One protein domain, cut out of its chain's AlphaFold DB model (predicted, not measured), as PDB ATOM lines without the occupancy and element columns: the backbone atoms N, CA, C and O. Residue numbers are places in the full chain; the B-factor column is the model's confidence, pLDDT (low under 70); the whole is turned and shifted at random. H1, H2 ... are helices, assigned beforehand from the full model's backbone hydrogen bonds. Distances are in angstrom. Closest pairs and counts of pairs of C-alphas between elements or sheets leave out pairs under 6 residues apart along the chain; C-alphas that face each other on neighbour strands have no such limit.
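Overview. This is residues 2 to 54 of the 427 residues of an uncharacterized protein of Capitella teleta (UniProt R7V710). There is little regular structure here: two short helices, H1 and H2, sit in an elongated body of loops, and after H2 the chain folds back so that residues 43 to 54 run stretched out along the longest axis. The 53 printed residues hold two named helices, H1 then H2, and no named strand; the class is all helix, with 14 residues in named elements. The whole is only just loose, close to compact, with a radius of gyration of the C-alphas of 12.1 A and spans of 37 by 19 by 16 A.

Along the chain. Start at C-alpha 2, at (6.225, 22.744, -6.108). Find C-alpha 8 at (22.618, 19.496, 1.892); from there H1 runs to residue 14, 9.8 A on. H2, residues 25 to 31, covers 10.0 A and ends at C-alpha 31, (18.115, 30.513, 8.573).

Arrangement. A short link of 10 residues joins H1 to H2. The two are only just apart, their closest C-alphas 8.4 A from each other. In both, every O i to N i+4 pair is within hydrogen-bond range.

Size, cuts and confidence. Look at Gln 42 and Val 54, whose C-alphas, 37.7 A apart, are the farthest pair. Residues 32 to 54 have no named element. The printed part has no cut, and no printed residue is under 70 in pLDDT.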
ATOM      1  N   GLY A   2       5.485  22.939  -7.352       80.00
ATOM      2  CA  GLY A   2       6.225  22.744  -6.108       80.00
ATOM      3  C   GLY A   2       7.603  23.364  -6.295       80.00
ATOM      4  O   GLY A   2       8.169  23.249  -7.383       80.00
ATOM      5  N   CYS A   3       8.093  24.078  -5.289       88.88
ATOM      6  CA  CYS A   3       9.465  24.565  -5.251       88.88
ATOM      7  C   CYS A   3      10.299  23.582  -4.419       88.88
ATOM      8  O   CYS A   3       9.778  22.935  -3.510       88.88
ATOM      9  N   ARG A   4      11.579  23.441  -4.757       91.31
ATOM     10  CA  ARG A   4      12.535  22.617  -4.013       91.31
ATOM     11  C   ARG A   4      13.842  23.381  -3.896       91.31
ATOM     12  O   ARG A   4      14.231  24.053  -4.851       91.31
ATOM     13  N   LEU A   5      14.498  23.248  -2.755       91.12
ATOM     14  CA  LEU A   5      15.810  23.811  -2.486       91.12
ATOM     15  C   LEU A   5      16.693  22.688  -1.947       91.12
ATOM     16  O   LEU A   5      16.252  21.919  -1.094       91.12
ATOM     17  N   ASP A   6      17.909  22.579  -2.474       92.38
ATOM     18  CA  ASP A   6      18.908  21.678  -1.911       92.38
ATOM     19  C   ASP A   6      19.556  22.360  -0.703       92.38
ATOM     20  O   ASP A   6      20.162  23.422  -0.831       92.38
ATOM     21  N   ILE A   7      19.388  21.755   0.467       92.81
ATOM     22  CA  ILE A   7      19.917  22.248   1.741       92.81
ATOM     23  C   ILE A   7      21.037  21.350   2.279       92.81
ATOM     24  O   ILE A   7      21.374  21.441   3.458       92.81
ATOM     25  N   LEU A   8      21.616  20.470   1.454       93.69
ATOM     26  CA  LEU A   8      22.618  19.496   1.892       93.69
ATOM     27  C   LEU A   8      23.799  20.152   2.617       93.69
ATOM     28  O   LEU A   8      24.186  19.701   3.690       93.69
ATOM     29  N   THR A   9      24.321  21.247   2.070       91.38
ATOM     30  CA  THR A   9      25.440  22.004   2.648       91.38
ATOM     31  C   THR A   9      25.095  22.554   4.036       91.38
ATOM     32  O   THR A   9      25.877  22.414   4.975       91.38
ATOM     33  N   LEU A  10      23.886  23.099   4.210       91.12
ATOM     34  CA  LEU A  10      23.402  23.545   5.518       91.12
ATOM     35  C   LEU A  10      23.285  22.352   6.481       91.12
ATOM     36  O   LEU A  10      23.778  22.411   7.607       91.12
ATOM     37  N   MET A  11      22.706  21.242   6.021       93.62
ATOM     38  CA  MET A  11      22.546  20.023   6.821       93.62
ATOM     39  C   MET A  11      23.877  19.384   7.203       93.62
ATOM     40  O   MET A  11      23.963  18.767   8.262       93.62
ATOM     41  N   ASP A  12      24.931  19.575   6.415       94.00
ATOM     42  CA  ASP A  12      26.261  19.092   6.763       94.00
ATOM     43  C   ASP A  12      26.820  19.793   8.002       94.00
ATOM     44  O   ASP A  12      27.316  19.128   8.909       94.00
ATOM     45  N   SER A  13      26.632  21.109   8.113       90.69
ATOM     46  CA  SER A  13      27.070  21.857   9.298       90.69
ATOM     47  C   SER A  13      26.243  21.547  10.556       90.69
ATOM     48  O   SER A  13      26.744  21.624  11.686       90.69
ATOM     49  N   VAL A  14      24.973  21.166  10.375       91.94
ATOM     50  CA  VAL A  14      24.033  20.936  11.480       91.94
ATOM     51  C   VAL A  14      24.002  19.476  11.925       91.94
ATOM     52  O   VAL A  14      24.042  19.237  13.127       91.94
ATOM     53  N   CYS A  15      23.976  18.503  11.013       95.50
ATOM     54  CA  CYS A  15      23.785  17.084  11.337       95.50
ATOM     55  C   CYS A  15      24.955  16.171  10.988       95.50
ATOM     56  O   CYS A  15      25.178  15.184  11.696       95.50
ATOM     57  N   SER A  16      25.658  16.416   9.882       96.56
ATOM     58  CA  SER A  16      26.610  15.426   9.378       96.56
ATOM     59  C   SER A  16      27.798  15.243  10.326       96.56
ATOM     60  O   SER A  16      28.315  16.185  10.922       96.56
ATOM     61  N   GLY A  17      28.210  13.986  10.504       95.62
ATOM     62  CA  GLY A  17      29.299  13.610  11.411       95.62
ATOM     63  C   GLY A  17      28.933  13.573  12.900       95.62
ATOM     64  O   GLY A  17      29.808  13.297  13.721       95.62
ATOM     65  N   ARG A  18      27.667  13.809  13.269       95.62
ATOM     66  CA  ARG A  18      27.185  13.722  14.658       95.62
ATOM     67  C   ARG A  18      26.587  12.350  14.983       95.62
ATOM     68  O   ARG A  18      26.160  11.612  14.101       95.62
ATOM     69  N   HIS A  19      26.518  12.031  16.278       94.56
ATOM     70  CA  HIS A  19      25.853  10.818  16.777       94.56
ATOM     71  C   HIS A  19      24.323  10.905  16.736       94.56
ATOM     72  O   HIS A  19      23.647   9.893  16.577       94.56
ATOM     73  N   SER A  20      23.786  12.112  16.893       94.75
ATOM     74  CA  SER A  20      22.364  12.419  16.814       94.75
ATOM     75  C   SER A  20      22.186  13.829  16.259       94.75
ATOM     76  O   SER A  20      23.086  14.669  16.361       94.75
ATOM     77  N   CYS A  21      21.030  14.079  15.653       94.75
ATOM     78  CA  CYS A  21      20.661  15.390  15.155       94.75
ATOM     79  C   CYS A  21      19.150  15.573  15.279       94.75
ATOM     80  O   CYS A  21      18.394  14.679  14.905       94.75
ATOM     81  N   ASP A  22      18.740  16.722  15.800       94.44
ATOM     82  CA  ASP A  22      17.348  17.147  15.861       94.44
ATOM     83  C   ASP A  22      17.268  18.531  15.220       94.44
ATOM     84  O   ASP A  22      18.068  19.414  15.546       94.44
ATOM     85  N   ILE A  23      16.359  18.697  14.263       92.69
ATOM     86  CA  ILE A  23      16.180  19.960  13.559       92.69
ATOM     87  C   ILE A  23      14.697  20.253  13.384       92.69
ATOM     88  O   ILE A  23      13.941  19.451  12.836       92.69
ATOM     89  N   SER A  24      14.309  21.477  13.747       93.56
ATOM     90  CA  SER A  24      13.028  22.031  13.329       93.56
ATOM     91  C   SER A  24      13.116  22.575  11.907       93.56
ATOM     92  O   SER A  24      13.936  23.444  11.607       93.56
ATOM     93  N   VAL A  25      12.198  22.134  11.044       91.00
ATOM     94  CA  VAL A  25      12.048  22.662   9.678       91.00
ATOM     95  C   VAL A  25      11.841  24.179   9.687       91.00
ATOM     96  O   VAL A  25      12.330  24.858   8.791       91.00
ATOM     97  N   THR A  26      11.177  24.733  10.706       89.38
ATOM     98  CA  THR A  26      10.989  26.189  10.815       89.38
ATOM     99  C   THR A  26      12.319  26.912  10.978       89.38
ATOM    100  O   THR A  26      12.567  27.873  10.271       89.38
ATOM    101  N   THR A  27      13.218  26.394  11.817       90.06
ATOM    102  CA  THR A  27      14.537  26.994  12.050       90.06
ATOM    103  C   THR A  27      15.407  26.962  10.798       90.06
ATOM    104  O   THR A  27      16.163  27.897  10.563       90.06
ATOM    105  N   ILE A  28      15.283  25.915   9.973       89.12
ATOM    106  CA  ILE A  28      15.952  25.863   8.665       89.12
ATOM    107  C   ILE A  28      15.439  26.995   7.777       89.12
ATOM    108  O   ILE A  28      16.241  27.733   7.218       89.12
ATOM    109  N   LEU A  29      14.117  27.143   7.666       86.69
ATOM    110  CA  LEU A  29      13.508  28.188   6.843       86.69
ATOM    111  C   LEU A  29      13.879  29.591   7.337       86.69
ATOM    112  O   LEU A  29      14.180  30.439   6.510       86.69
ATOM    113  N   ASP A  30      13.940  29.797   8.653       86.62
ATOM    114  CA  ASP A  30      14.343  31.069   9.266       86.62
ATOM    115  C   ASP A  30      15.838  31.382   9.053       86.62
ATOM    116  O   ASP A  30      16.245  32.538   9.128       86.62
ATOM    117  N   SER A  31      16.672  30.358   8.827       85.25
ATOM    118  CA  SER A  31      18.115  30.513   8.573       85.25
ATOM    119  C   SER A  31      18.465  30.779   7.109       85.25
ATOM    120  O   SER A  31      19.609  31.109   6.803       85.25
ATOM    121  N   LEU A  32      17.505  30.594   6.206       85.56
ATOM    122  CA  LEU A  32      17.664  30.894   4.793       85.56
ATOM    123  C   LEU A  32      17.282  32.360   4.578       85.56
ATOM    124  O   LEU A  32      16.184  32.772   4.940       85.56
ATOM    125  N   ASP A  33      18.180  33.143   3.981       80.31
ATOM    126  CA  ASP A  33      17.885  34.536   3.646       80.31
ATOM    127  C   ASP A  33      16.669  34.609   2.712       80.31
ATOM    128  O   ASP A  33      16.565  33.803   1.782       80.31
ATOM    129  N   ASP A  34      15.786  35.595   2.908       77.25
ATOM    130  CA  ASP A  34      14.573  35.793   2.093       77.25
ATOM    131  C   ASP A  34      14.881  35.836   0.581       77.25
ATOM    132  O   ASP A  34      14.098  35.349  -0.235       77.25
ATOM    133  N   ASP A  35      16.061  36.339   0.202       78.69
ATOM    134  CA  ASP A  35      16.525  36.408  -1.189       78.69
ATOM    135  C   ASP A  35      16.912  35.037  -1.779       78.69
ATOM    136  O   ASP A  35      16.957  34.859  -2.999       78.69
ATOM    137  N   SER A  36      17.189  34.051  -0.922       78.19
ATOM    138  CA  SER A  36      17.601  32.695  -1.297       78.19
ATOM    139  C   SER A  36      16.437  31.704  -1.389       78.19
ATOM    140  O   SER A  36      16.615  30.615  -1.941       78.19
ATOM    141  N   LEU A  37      15.241  32.063  -0.903       81.25
ATOM    142  CA  LEU A  37      14.051  31.218  -0.991       81.25
ATOM    143  C   LEU A  37      13.306  31.436  -2.323       81.25
ATOM    144  O   LEU A  37      12.578  32.412  -2.484       81.25
ATOM    145  N   PRO A  38      13.335  30.476  -3.268       81.81
ATOM    146  CA  PRO A  38      12.551  30.557  -4.507       81.81
ATOM    147  C   PRO A  38      11.044  30.300  -4.292       81.81
ATOM    148  O   PRO A  38      10.290  30.127  -5.253       81.81
ATOM    149  N   CYS A  39      10.601  30.180  -3.040       82.00
ATOM    150  CA  CYS A  39       9.289  29.684  -2.650       82.00
ATOM    151  C   CYS A  39       8.381  30.811  -2.147       82.00
ATOM    152  O   CYS A  39       8.805  31.673  -1.390       82.00
ATOM    153  N   LEU A  40       7.091  30.759  -2.499       83.00
ATOM    154  CA  LEU A  40       6.089  31.659  -1.922       83.00
ATOM    155  C   LEU A  40       5.905  31.354  -0.427       83.00
ATOM    156  O   LEU A  40       5.655  30.206  -0.065       83.00
ATOM    157  N   SER A  41       5.913  32.390   0.413       79.88
ATOM    158  CA  SER A  41       5.759  32.309   1.878       79.88
ATOM    159  C   SER A  41       4.453  31.661   2.363       79.88
ATOM    160  O   SER A  41       4.326  31.297   3.527       79.88
ATOM    161  N   GLN A  42       3.469  31.495   1.476       80.75
ATOM    162  CA  GLN A  42       2.189  30.844   1.775       80.75
ATOM    163  C   GLN A  42       2.243  29.311   1.668       80.75
ATOM    164  O   GLN A  42       1.276  28.634   2.019       80.75
ATOM    165  N   LEU A  43       3.339  28.751   1.150       81.88
ATOM    166  CA  LEU A  43       3.511  27.308   1.034       81.88
ATOM    167  C   LEU A  43       4.068  26.736   2.334       81.88
ATOM    168  O   LEU A  43       5.028  27.245   2.905       81.88
ATOM    169  N   ARG A  44       3.481  25.627   2.788       84.06
ATOM    170  CA  ARG A  44       4.005  24.886   3.933       84.06
ATOM    171  C   ARG A  44       5.249  24.115   3.501       84.06
ATOM    172  O   ARG A  44       5.149  23.200   2.685       84.06
ATOM    173  N   GLY A  45       6.397  24.481   4.060       86.56
ATOM    174  CA  GLY A  45       7.638  23.741   3.869       86.56
ATOM    175  C   GLY A  45       7.579  22.368   4.536       86.56
ATOM    176  O   GLY A  45       7.037  22.210   5.632       86.56
ATOM    177  N   TYR A  46       8.149  21.376   3.867       90.75
ATOM    178  CA  TYR A  46       8.532  20.102   4.459       90.75
ATOM    179  C   TYR A  46       9.957  19.788   4.008       90.75
ATOM    180  O   TYR A  46      10.412  20.292   2.981       90.75
ATOM    181  N   MET A  47      10.659  18.972   4.785       91.88
ATOM    182  CA  MET A  47      12.000  18.513   4.451       91.88
ATOM    183  C   MET A  47      11.929  17.040   4.075       91.88
ATOM    184  O   MET A  47      11.370  16.233   4.815       91.88
ATOM    185  N   GLU A  48      12.509  16.701   2.932       94.31
ATOM    186  CA  GLU A  48      12.781  15.323   2.552       94.31
ATOM    187  C   GLU A  48      14.279  15.089   2.710       94.31
ATOM    188  O   GLU A  48      15.088  15.840   2.167       94.31
ATOM    189  N   ALA A  49      14.652  14.080   3.494       94.31
ATOM    190  CA  ALA A  49      16.042  13.780   3.785       94.31
ATOM    191  C   ALA A  49      16.283  12.271   3.761       94.31
ATOM    192  O   ALA A  49      15.455  11.480   4.211       94.31
ATOM    193  N   SER A  50      17.460  11.892   3.277       95.38
ATOM    194  CA  SER A  50      18.006  10.545   3.396       95.38
ATOM    195  C   SER A  50      19.307  10.617   4.178       95.38
ATOM    196  O   SER A  50      20.145  11.474   3.895       95.38
ATOM    197  N   TYR A  51      19.502   9.704   5.121       94.31
ATOM    198  CA  TYR A  51      20.716   9.633   5.921       94.31
ATOM    199  C   TYR A  51      21.284   8.217   5.916       94.31
ATOM    200  O   TYR A  51      20.587   7.243   5.640       94.31
ATOM    201  N   SER A  52      22.572   8.117   6.229       95.69
ATOM    202  CA  SER A  52      23.263   6.850   6.426       95.69
ATOM    203  C   SER A  52      24.097   6.939   7.694       95.69
ATOM    204  O   SER A  52      24.883   7.872   7.864       95.69
ATOM    205  N   CYS A  53      23.912   5.978   8.595       96.56
ATOM    206  CA  CYS A  53      24.734   5.850   9.788       96.56
ATOM    207  C   CYS A  53      25.931   4.955   9.462       96.56
ATOM    208  O   CYS A  53      25.767   3.772   9.164       96.56
ATOM    209  N   VAL A  54      27.139   5.510   9.549       96.88
ATOM    210  CA  VAL A  54      28.375   4.745   9.370       96.88
ATOM    211  C   VAL A  54      28.949   4.345  10.722       96.88
ATOM    212  O   VAL A  54      28.999   5.141  11.661       96.88
TER     213      VAL A  54